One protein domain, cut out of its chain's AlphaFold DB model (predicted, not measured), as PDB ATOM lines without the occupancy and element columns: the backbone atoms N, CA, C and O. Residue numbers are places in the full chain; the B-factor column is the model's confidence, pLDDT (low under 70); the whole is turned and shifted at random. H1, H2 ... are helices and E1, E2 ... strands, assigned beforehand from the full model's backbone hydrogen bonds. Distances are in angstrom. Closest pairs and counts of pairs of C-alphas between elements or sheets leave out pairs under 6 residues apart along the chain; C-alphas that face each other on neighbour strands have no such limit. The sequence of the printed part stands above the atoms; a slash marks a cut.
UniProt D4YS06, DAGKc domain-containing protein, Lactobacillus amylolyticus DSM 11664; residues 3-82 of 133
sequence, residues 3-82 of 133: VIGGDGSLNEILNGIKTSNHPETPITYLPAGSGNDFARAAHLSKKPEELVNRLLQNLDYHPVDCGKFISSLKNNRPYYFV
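This is residues 3 to 82 of the 133 residues of the protein "DAGKc domain-containing protein" of Lactobacillus amylolyticus DSM 11664 (UniProt D4YS06). An elongated, loosely joined row of parts has helix H1 near its middle, with a short pair of parallel strands, E1 and E2, on one side of it and the hairpin E3 and E4 on the other. H3 makes one end of the row, beyond E2, and the turn of the hairpin, residues 72 to 76, makes the other; the little helix H2 sits near the end of E2 and the beginning of H1. The printed part has 80 residues, with three named helices and four named strands in the order E1, H1, E2, H2, H3, E3, E4, a mixed class of helices and strands. Its two sheets have two strands each, E1 and E2 parallel, E3 and E4 antiparallel. The whole is only just compact, close to loose, with a radius of gyration of the C-alphas of 13.9 A and spans of 43 by 28 by 17 A.

E1, residues 3 to 5, begins with C-alpha 3 at (21.681, 39.063, -14.472) and is 6.3 A long. H1, residues 7 to 18, is the longest helix by residues, 16.2 A from first to last C-alpha. E2 is residues 28 to 31, 9.9 A, and H2 residues 37 to 41, 6.2 A. H3, residues 48 to 57, measures 14.2 A and ends with C-alpha 57 at (9.633, 41.764, -28.988). E3, residues 67 to 71, spans 13.2 A; E4, residues 77 to 81, spans 13.6 A and ends with C-alpha 81 at (19.463, 26.806, -5.773).

E1 and E2 are parallel at 15 degrees, with N 30 and O 3 at 2.8 A, within hydrogen-bond range. E1, H1 and E2 form a strand-helix-strand unit, two parallel neighbour strands with a helix between them along the chain, and its crossover is right-handed. The closest C-alphas of E1 and H1 are those of Val 3 and Leu 10, 6.3 A apart. H1 and E4 have 8 pairs of C-alphas within 8 A, the closest being Asn 15 and Tyr 80 at 5.6 A. The hairpin E3 and E4 is antiparallel at 149 degrees, with N 67 and O 81 at 2.8 A. H1 and H2 are close but not clearly touching, the C-alphas of Asp 7 and Phe 38 being 6.5 A apart. The closest C-alphas of E2 and H3 are Leu 30 and Pro 48, at 7.0 A. H1 and H3 are apart. In H1, H2 and H3 every O i to N i+4 pair is within hydrogen-bond range.

The C-alphas farthest apart, Gln 57 and Leu 73, are 45.1 A apart. The printed part has no cut, and no link is long. Mean pLDDT of the printed part is 90.9, and no printed residue is under 70.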
ATOM      1  N   VAL A   3      20.400  39.451 -15.066       94.56
ATOM      2  CA  VAL A   3      21.681  39.063 -14.472       94.56
ATOM      3  C   VAL A   3      22.710  38.921 -15.578       94.56
ATOM      4  O   VAL A   3      22.502  38.150 -16.509       94.56
ATOM      5  N   ILE A   4      23.830  39.629 -15.462       95.19
ATOM      6  CA  ILE A   4      24.974  39.500 -16.368       95.19
ATOM      7  C   ILE A   4      26.136  38.960 -15.541       95.19
ATOM      8  O   ILE A   4      26.609  39.637 -14.629       95.19
ATOM      9  N   GLY A   5      26.564  37.725 -15.802       94.12
ATOM     10  CA  GLY A   5      27.600  37.089 -14.985       94.12
ATOM     11  C   GLY A   5      27.676  35.572 -15.125       94.12
ATOM     12  O   GLY A   5      27.200  34.992 -16.100       94.12
ATOM     13  N   GLY A   6      28.298  34.917 -14.146       93.62
ATOM     14  CA  GLY A   6      28.351  33.454 -14.050       93.62
ATOM     15  C   GLY A   6      27.198  32.859 -13.236       93.62
ATOM     16  O   GLY A   6      26.363  33.590 -12.701       93.62
ATOM     17  N   ASP A   7      27.202  31.533 -13.066       91.62
ATOM     18  CA  ASP A   7      26.209  30.829 -12.236       91.62
ATOM     19  C   ASP A   7      26.233  31.297 -10.770       91.62
ATOM     20  O   ASP A   7      25.199  31.321 -10.108       91.62
ATOM     21  N   GLY A   8      27.399  31.718 -10.262       91.06
ATOM     22  CA  GLY A   8      27.520  32.298  -8.921       91.06
ATOM     23  C   GLY A   8      26.690  33.574  -8.764       91.06
ATOM     24  O   GLY A   8      25.900  33.681  -7.830       91.06
ATOM     25  N   SER A   9      26.788  34.494  -9.730       94.88
ATOM     26  CA  SER A   9      25.994  35.728  -9.750       94.88
ATOM     27  C   SER A   9      24.499  35.432  -9.871       94.88
ATOM     28  O   SER A   9      23.689  36.039  -9.176       94.88
ATOM     29  N   LEU A  10      24.123  34.460 -10.710       94.62
ATOM     30  CA  LEU A  10      22.738  33.996 -10.808       94.62
ATOM     31  C   LEU A  10      22.224  33.467  -9.460       94.62
ATOM     32  O   LEU A  10      21.122  33.821  -9.041       94.62
ATOM     33  N   ASN A  11      23.031  32.671  -8.755       94.44
ATOM     34  CA  ASN A  11      22.676  32.107  -7.456       94.44
ATOM     35  C   ASN A  11      22.520  33.179  -6.362       94.44
ATOM     36  O   ASN A  11      21.586  33.117  -5.561       94.44
ATOM     37  N   GLU A  12      23.401  34.180  -6.331       94.94
ATOM     38  CA  GLU A  12      23.297  35.312  -5.402       94.94
ATOM     39  C   GLU A  12      22.008  36.109  -5.631       94.94
ATOM     40  O   GLU A  12      21.251  36.352  -4.686       94.94
ATOM     41  N   ILE A  13      21.712  36.447  -6.892       96.06
ATOM     42  CA  ILE A  13      20.497  37.175  -7.273       96.06
ATOM     43  C   ILE A  13      19.237  36.369  -6.943       96.06
ATOM     44  O   ILE A  13      18.295  36.924  -6.380       96.06
ATOM     45  N   LEU A  14      19.218  35.068  -7.249       96.06
ATOM     46  CA  LEU A  14      18.101  34.178  -6.925       96.06
ATOM     47  C   LEU A  14      17.784  34.211  -5.427       96.06
ATOM     48  O   LEU A  14      16.631  34.404  -5.039       96.06
ATOM     49  N   ASN A  15      18.809  34.052  -4.587       95.50
ATOM     50  CA  ASN A  15      18.644  34.087  -3.138       95.50
ATOM     51  C   ASN A  15      18.173  35.467  -2.658       95.50
ATOM     52  O   ASN A  15      17.316  35.545  -1.775       95.50
ATOM     53  N   GLY A  16      18.683  36.548  -3.255       95.38
ATOM     54  CA  GLY A  16      18.224  37.908  -2.983       95.38
ATOM     55  C   GLY A  16      16.738  38.090  -3.292       95.38
ATOM     56  O   GLY A  16      15.979  38.502  -2.421       95.38
ATOM     57  N   ILE A  17      16.299  37.704  -4.492       96.50
ATOM     58  CA  ILE A  17      14.902  37.836  -4.927       96.50
ATOM     59  C   ILE A  17      13.977  36.983  -4.063       96.50
ATOM     60  O   ILE A  17      13.023  37.516  -3.497       96.50
ATOM     61  N   LYS A  18      14.282  35.692  -3.880       95.75
ATOM     62  CA  LYS A  18      13.439  34.770  -3.100       95.75
ATOM     63  C   LYS A  18      13.376  35.088  -1.602       95.75
ATOM     64  O   LYS A  18      12.525  34.533  -0.913       95.75
ATOM     65  N   THR A  19      14.245  35.965  -1.096       93.69
ATOM     66  CA  THR A  19      14.185  36.474   0.288       93.69
ATOM     67  C   THR A  19      13.777  37.949   0.386       93.69
ATOM     68  O   THR A  19      13.788  38.508   1.478       93.69
ATOM     69  N   SER A  20      13.396  38.572  -0.733       95.12
ATOM     70  CA  SER A  20      12.902  39.952  -0.791       95.12
ATOM     71  C   SER A  20      11.379  40.038  -0.628       95.12
ATOM     72  O   SER A  20      10.683  39.026  -0.594       95.12
ATOM     73  N   ASN A  21      10.850  41.266  -0.628       97.06
ATOM     74  CA  ASN A  21       9.407  41.534  -0.669       97.06
ATOM     75  C   ASN A  21       8.757  41.210  -2.033       97.06
ATOM     76  O   ASN A  21       7.539  41.304  -2.162       97.06
ATOM     77  N   HIS A  22       9.546  40.836  -3.048       96.75
ATOM     78  CA  HIS A  22       9.075  40.517  -4.401       96.75
ATOM     79  C   HIS A  22       9.639  39.167  -4.899       96.75
ATOM     80  O   HIS A  22      10.371  39.133  -5.894       96.75
ATOM     81  N   PRO A  23       9.313  38.039  -4.236       95.25
ATOM     82  CA  PRO A  23       9.893  36.721  -4.527       95.25
ATOM     83  C   PRO A  23       9.522  36.144  -5.901       95.25
ATOM     84  O   PRO A  23      10.173  35.206  -6.368       95.25
ATOM     85  N   GLU A  24       8.515  36.718  -6.556       94.00
ATOM     86  CA  GLU A  24       8.046  36.316  -7.887       94.00
ATOM     87  C   GLU A  24       8.687  37.125  -9.020       94.00
ATOM     88  O   GLU A  24       8.326  36.953 -10.180       94.00
ATOM     89  N   THR A  25       9.637  38.018  -8.709       95.12
ATOM     90  CA  THR A  25      10.329  38.827  -9.723       95.12
ATOM     91  C   THR A  25      10.992  37.916 -10.762       95.12
ATOM     92  O   THR A  25      11.916  37.179 -10.405       95.12
ATOM     93  N   PRO A  26      10.608  37.996 -12.053       93.31
ATOM     94  CA  PRO A  26      11.222  37.180 -13.090       93.31
ATOM     95  C   PRO A  26      12.712  37.489 -13.242       93.31
ATOM     96  O   PRO A  26      13.146  38.653 -13.198       93.31
ATOM     97  N   ILE A  27      13.500  36.437 -13.449       93.12
ATOM     98  CA  ILE A  27      14.946  36.510 -13.637       93.12
ATOM     99  C   ILE A  27      15.255  36.104 -15.070       93.12
ATOM    100  O   ILE A  27      14.811  35.059 -15.533       93.12
ATOM    101  N   THR A  28      16.047  36.919 -15.755       92.25
ATOM    102  CA  THR A  28      16.698  36.529 -17.004       92.25
ATOM    103  C   THR A  28      18.208  36.615 -16.846       92.25
ATOM    104  O   THR A  28      18.715  37.330 -15.976       92.25
ATOM    105  N   TYR A  29      18.926  35.858 -17.667       92.12
ATOM    106  CA  TYR A  29      20.339  35.577 -17.472       92.12
ATOM    107  C   TYR A  29      21.117  35.704 -18.785       92.12
ATOM    108  O   TYR A  29      20.842  34.993 -19.748       92.12
ATOM    109  N   LEU A  30      22.103  36.604 -18.800       95.06
ATOM    110  CA  LEU A  30      23.112  36.736 -19.844       95.06
ATOM    111  C   LEU A  30      24.426  36.105 -19.343       95.06
ATOM    112  O   LEU A  30      25.093  36.678 -18.469       95.06
ATOM    113  N   PRO A  31      24.810  34.931 -19.864       93.69
ATOM    114  CA  PRO A  31      25.993  34.217 -19.397       93.69
ATOM    115  C   PRO A  31      27.290  34.944 -19.781       93.69
ATOM    116  O   PRO A  31      27.637  35.041 -20.956       93.69
ATOM    117  N   ALA A  32      28.038  35.393 -18.773       92.88
ATOM    118  CA  ALA A  32      29.337  36.063 -18.900       92.88
ATOM    119  C   ALA A  32      30.439  35.430 -18.019       92.88
ATOM    120  O   ALA A  32      31.537  35.972 -17.910       92.88
ATOM    121  N   GLY A  33      30.161  34.292 -17.370       88.19
ATOM    122  CA  GLY A  33      31.136  33.531 -16.579       88.19
ATOM    123  C   GLY A  33      31.891  32.460 -17.379       88.19
ATOM    124  O   GLY A  33      31.684  32.292 -18.580       88.19
ATOM    125  N   SER A  34      32.756  31.701 -16.697       82.44
ATOM    126  CA  SER A  34      33.555  30.614 -17.289       82.44
ATOM    127  C   SER A  34      32.806  29.277 -17.406       82.44
ATOM    128  O   SER A  34      33.018  28.551 -18.374       82.44
ATOM    129  N   GLY A  35      31.927  28.954 -16.447       81.38
ATOM    130  CA  GLY A  35      31.122  27.724 -16.423       81.38
ATOM    131  C   GLY A  35      29.789  27.877 -17.160       81.38
ATOM    132  O   GLY A  35      29.582  27.251 -18.202       81.38
ATOM    133  N   ASN A  36      28.905  28.737 -16.652       89.56
ATOM    134  CA  ASN A  36      27.549  28.998 -17.160       89.56
ATOM    135  C   ASN A  36      26.748  27.700 -17.386       89.56
ATOM    136  O   ASN A  36      26.140  27.510 -18.444       89.56
ATOM    137  N   ASP A  37      26.803  26.786 -16.412       90.56
ATOM    138  CA  ASP A  37      26.108  25.496 -16.439       90.56
ATOM    139  C   ASP A  37      24.598  25.683 -16.611       90.56
ATOM    140  O   ASP A  37      23.996  25.000 -17.440       90.56
ATOM    141  N   PHE A  38      24.003  26.664 -15.918       90.50
ATOM    142  CA  PHE A  38      22.568  26.930 -16.028       90.50
ATOM    143  C   PHE A  38      22.193  27.367 -17.446       90.50
ATOM    144  O   PHE A  38      21.273  26.819 -18.046       90.50
ATOM    145  N   ALA A  39      22.941  28.313 -18.025       91.31
ATOM    146  CA  ALA A  39      22.687  28.774 -19.390       91.31
ATOM    147  C   ALA A  39      22.860  27.660 -20.427       91.31
ATOM    148  O   ALA A  39      22.115  27.625 -21.403       91.31
ATOM    149  N   ARG A  40      23.819  26.746 -20.220       90.56
ATOM    150  CA  ARG A  40      23.993  25.573 -21.088       90.56
ATOM    151  C   ARG A  40      22.796  24.628 -21.001       90.56
ATOM    152  O   ARG A  40      22.294  24.229 -22.044       90.56
ATOM    153  N   ALA A  41      22.337  24.309 -19.791       88.69
ATOM    154  CA  ALA A  41      21.193  23.424 -19.575       88.69
ATOM    155  C   ALA A  41      19.876  24.028 -20.092       88.69
ATOM    156  O   ALA A  41      19.069  23.332 -20.695       88.69
ATOM    157  N   ALA A  42      19.685  25.335 -19.909       87.81
ATOM    158  CA  ALA A  42      18.500  26.065 -20.351       87.81
ATOM    159  C   ALA A  42      18.574  26.549 -21.816       87.81
ATOM    160  O   ALA A  42      17.708  27.303 -22.254       87.81
ATOM    161  N   HIS A  43      19.607  26.149 -22.572       89.06
ATOM    162  CA  HIS A  43      19.832  26.549 -23.968       89.06
ATOM    163  C   HIS A  43      19.751  28.071 -24.204       89.06
ATOM    164  O   HIS A  43      19.227  28.542 -25.216       89.06
ATOM    165  N   LEU A  44      20.277  28.856 -23.261       89.44
ATOM    166  CA  LEU A  44      20.268  30.312 -23.347       89.44
ATOM    167  C   LEU A  44      21.346  30.811 -24.308       89.44
ATOM    168  O   LEU A  44      22.480  30.324 -24.329       89.44
ATOM    169  N   SER A  45      20.992  31.838 -25.078       89.25
ATOM    170  CA  SER A  45      21.950  32.517 -25.937       89.25
ATOM    171  C   SER A  45      22.997  33.266 -25.121       89.25
ATOM    172  O   SER A  45      22.710  33.844 -24.072       89.25
ATOM    173  N   LYS A  46      24.224  33.294 -25.641       90.38
ATOM    174  CA  LYS A  46      25.313  34.124 -25.106       90.38
ATOM    175  C   LYS A  46      25.352  35.516 -25.732       90.38
ATOM    176  O   LYS A  46      26.155  36.343 -25.311       90.38
ATOM    177  N   LYS A  47      24.539  35.760 -26.761       93.25
ATOM    178  CA  LYS A  47      24.563  36.995 -27.537       93.25
ATOM    179  C   LYS A  47      23.659  38.050 -26.893       93.25
ATOM    180  O   LYS A  47      22.451  37.811 -26.792       93.25
ATOM    181  N   PRO A  48      24.200  39.205 -26.466       93.25
ATOM    182  CA  PRO A  48      23.402  40.266 -25.857       93.25
ATOM    183  C   PRO A  48      22.254  40.738 -26.755       93.25
ATOM    184  O   PRO A  48      21.147  40.958 -26.270       93.25
ATOM    185  N   GLU A  49      22.490  40.838 -28.063       94.56
ATOM    186  CA  GLU A  49      21.492  41.260 -29.043       94.56
ATOM    187  C   GLU A  49      20.294  40.305 -29.110       94.56
ATOM    188  O   GLU A  49      19.155  40.757 -29.199       94.56
ATOM    189  N   GLU A  50      20.515  38.993 -28.990       92.88
ATOM    190  CA  GLU A  50      19.428  38.011 -28.989       92.88
ATOM    191  C   GLU A  50      18.582  38.125 -27.715       92.88
ATOM    192  O   GLU A  50      17.355  38.039 -27.783       92.88
ATOM    193  N   LEU A  51      19.215  38.376 -26.563       91.50
ATOM    194  CA  LEU A  51      18.505  38.616 -25.308       91.50
ATOM    195  C   LEU A  51      17.668  39.900 -25.375       91.50
ATOM    196  O   LEU A  51      16.483  39.870 -25.046       91.50
ATOM    197  N   VAL A  52      18.261  41.013 -25.812       92.00
ATOM    198  CA  VAL A  52      17.565  42.304 -25.922       92.00
ATOM    199  C   VAL A  52      16.390  42.200 -26.891       92.00
ATOM    200  O   VAL A  52      15.286  42.619 -26.549       92.00
ATOM    201  N   ASN A  53      16.586  41.573 -28.053       92.81
ATOM    202  CA  ASN A  53      15.509  41.368 -29.019       92.81
ATOM    203  C   ASN A  53      14.360  40.541 -28.426       92.81
ATOM    204  O   ASN A  53      13.204  40.923 -28.591       92.81
ATOM    205  N   ARG A  54      14.651  39.464 -27.678       89.19
ATOM    206  CA  ARG A  54      13.612  38.687 -26.977       89.19
ATOM    207  C   ARG A  54      12.846  39.536 -25.967       89.19
ATOM    208  O   ARG A  54      11.622  39.520 -25.983       89.19
ATOM    209  N   LEU A  55      13.550  40.308 -25.139       90.19
ATOM    210  CA  LEU A  55      12.926  41.149 -24.113       90.19
ATOM    211  C   LEU A  55      12.043  42.259 -24.700       90.19
ATOM    212  O   LEU A  55      11.041  42.612 -24.085       90.19
ATOM    213  N   LEU A  56      12.406  42.810 -25.862       91.62
ATOM    214  CA  LEU A  56      11.654  43.887 -26.511       91.62
ATOM    215  C   LEU A  56      10.474  43.386 -27.348       91.62
ATOM    216  O   LEU A  56       9.465  44.078 -27.440       91.62
ATOM    217  N   GLN A  57      10.608  42.227 -27.996       90.88
ATOM    218  CA  GLN A  57       9.633  41.764 -28.988       90.88
ATOM    219  C   GLN A  57       8.648  40.736 -28.434       90.88
ATOM    220  O   GLN A  57       7.489  40.750 -28.821       90.88
ATOM    221  N   ASN A  58       9.101  39.843 -27.552       79.50
ATOM    222  CA  ASN A  58       8.314  38.720 -27.046       79.50
ATOM    223  C   ASN A  58       8.686  38.466 -25.584       79.50
ATOM    224  O   ASN A  58       9.382  37.498 -25.262       79.50
ATOM    225  N   LEU A  59       8.255  39.373 -24.704       83.88
ATOM    226  CA  LEU A  59       8.461  39.222 -23.271       83.88
ATOM    227  C   LEU A  59       7.574  38.091 -22.743       83.88
ATOM    228  O   LEU A  59       6.417  38.303 -22.391       83.88
ATOM    229  N   ASP A  60       8.150  36.899 -22.688       86.06
ATOM    230  CA  ASP A  60       7.561  35.719 -22.072       86.06
ATOM    231  C   ASP A  60       8.481  35.205 -20.958       86.06
ATOM    232  O   ASP A  60       9.700  35.425 -20.968       86.06
ATOM    233  N   TYR A  61       7.892  34.549 -19.967       87.06
ATOM    234  CA  TYR A  61       8.609  33.912 -18.878       87.06
ATOM    235  C   TYR A  61       7.967  32.567 -18.564       87.06
ATOM    236  O   TYR A  61       6.749  32.425 -18.491       87.06
ATOM    237  N   HIS A  62       8.814  31.572 -18.328       86.94
ATOM    238  CA  HIS A  62       8.366  30.243 -17.948       86.94
ATOM    239  C   HIS A  62       8.691  29.989 -16.478       86.94
ATOM    240  O   HIS A  62       9.774  30.373 -16.019       86.94
ATOM    241  N   PRO A  63       7.781  29.353 -15.724       90.19
ATOM    242  CA  PRO A  63       8.097  28.898 -14.384       90.19
ATOM    243  C   PRO A  63       9.228  27.868 -14.453       90.19
ATOM    244  O   PRO A  63       9.211  26.958 -15.279       90.19
ATOM    245  N   VAL A  64      10.217  28.038 -13.580       89.31
ATOM    246  CA  VAL A  64      11.342  27.116 -13.411       89.31
ATOM    247  C   VAL A  64      11.398  26.729 -11.946       89.31
ATOM    248  O   VAL A  64      11.373  27.597 -11.067       89.31
ATOM    249  N   ASP A  65      11.488  25.430 -11.687       91.25
ATOM    250  CA  ASP A  65      11.622  24.920 -10.332       91.25
ATOM    251  C   ASP A  65      12.980  25.304  -9.736       91.25
ATOM    252  O   ASP A  65      14.015  25.310 -10.406       91.25
ATOM    253  N   CYS A  66      12.983  25.611  -8.441       93.44
ATOM    254  CA  CYS A  66      14.210  25.807  -7.681       93.44
ATOM    255  C   CYS A  66      14.154  24.997  -6.388       93.44
ATOM    256  O   CYS A  66      13.110  24.876  -5.742       93.44
ATOM    257  N   GLY A  67      15.297  24.442  -6.005       94.19
ATOM    258  CA  GLY A  67      15.442  23.768  -4.728       94.19
ATOM    259  C   GLY A  67      15.508  24.779  -3.589       94.19
ATOM    260  O   GLY A  67      16.030  25.884  -3.749       94.19
ATOM    261  N   LYS A  68      15.004  24.384  -2.417       94.44
ATOM    262  CA  LYS A  68      15.068  25.157  -1.175       94.44
ATOM    263  C   LYS A  68      15.652  24.290  -0.069       94.44
ATOM    264  O   LYS A  68      15.198  23.168   0.138       94.44
ATOM    265  N   PHE A  69      16.602  24.828   0.686       91.19
ATOM    266  CA  PHE A  69      17.088  24.209   1.914       91.19
ATOM    267  C   PHE A  69      17.083  25.208   3.069       91.19
ATOM    268  O   PHE A  69      17.133  26.422   2.867       91.19
ATOM    269  N   ILE A  70      17.005  24.696   4.294       89.81
ATOM    270  CA  ILE A  70      17.028  25.499   5.518       89.81
ATOM    271  C   ILE A  70      18.286  25.123   6.289       89.81
ATOM    272  O   ILE A  70      18.521  23.948   6.569       89.81
ATOM    273  N   SER A  71      19.104  26.121   6.618       81.06
ATOM    274  CA  SER A  71      20.321  25.911   7.400       81.06
ATOM    275  C   SER A  71      20.076  26.250   8.867       81.06
ATOM    276  O   SER A  71      19.865  27.416   9.208       81.06
ATOM    277  N   SER A  72      20.175  25.248   9.743       79.81
ATOM    278  CA  SER A  72      20.136  25.447  11.200       79.81
ATOM    279  C   SER A  72      21.321  26.269  11.717       79.81
ATOM    280  O   SER A  72      21.221  26.918  12.752       79.81
ATOM    281  N   LEU A  73      22.420  26.313  10.958       76.56
ATOM    282  CA  LEU A  73      23.640  27.050  11.298       76.56
ATOM    283  C   LEU A  73      23.527  28.564  11.060       76.56
ATOM    284  O   LEU A  73      24.367  29.323  11.532       76.56
ATOM    285  N   LYS A  74      22.523  29.018  10.300       75.75
ATOM    286  CA  LYS A  74      22.332  30.433   9.943       75.75
ATOM    287  C   LYS A  74      20.913  30.895  10.250       75.75
ATOM    288  O   LYS A  74      20.184  31.303   9.349       75.75
ATOM    289  N   ASN A  75      20.525  30.824  11.522       83.19
ATOM    290  CA  ASN A  75      19.237  31.312  12.036       83.19
ATOM    291  C   ASN A  75      18.019  30.758  11.276       83.19
ATOM    292  O   ASN A  75      17.062  31.490  11.027       83.19
ATOM    293  N   ASN A  76      18.063  29.490  10.849       85.69
ATOM    294  CA  ASN A  76      17.019  28.869  10.024       85.69
ATOM    295  C   ASN A  76      16.682  29.664   8.746       85.69
ATOM    296  O   ASN A  76      15.560  29.598   8.238       85.69
ATOM    297  N   ARG A  77      17.646  30.416   8.197       86.25
ATOM    298  CA  ARG A  77      17.449  31.155   6.948       86.25
ATOM    299  C   ARG A  77      17.272  30.171   5.780       86.25
ATOM    300  O   ARG A  77      18.068  29.231   5.659       86.25
ATOM    301  N   PRO A  78      16.269  30.382   4.906       91.31
ATOM    302  CA  PRO A  78      16.127  29.604   3.687       91.31
ATOM    303  C   PRO A  78      17.164  30.025   2.643       91.31
ATOM    304  O   PRO A  78      17.472  31.208   2.488       91.31
ATOM    305  N   TYR A  79      17.643  29.040   1.897       92.62
ATOM    306  CA  TYR A  79      18.538  29.190   0.762       92.62
ATOM    307  C   TYR A  79      17.954  28.469  -0.446       92.62
ATOM    308  O   TYR A  79      17.320  27.424  -0.301       92.62
ATOM    309  N   TYR A  80      18.190  29.028  -1.626       94.81
ATOM    310  CA  TYR A  80      17.642  28.552  -2.888       94.81
ATOM    311  C   TYR A  80      18.760  28.212  -3.870       94.81
ATOM    312  O   TYR A  80      19.821  28.837  -3.836       94.81
ATOM    313  N   PHE A  81      18.521  27.232  -4.738       93.56
ATOM    314  CA  PHE A  81      19.463  26.806  -5.773       93.56
ATOM    315  C   PHE A  81      18.729  26.316  -7.028       93.56
ATOM    316  O   PHE A  81      17.612  25.811  -6.940       93.56
ATOM    317  N   VAL A  82      19.367  26.457  -8.192       91.00
ATOM    318  CA  VAL A  82      18.814  26.037  -9.502       91.00
ATOM    319  C   VAL A  82      19.630  24.954 -10.203       91.00
ATOM    320  O   VAL A  82      19.079  24.229 -11.018       91.00
TER     321      VAL A  82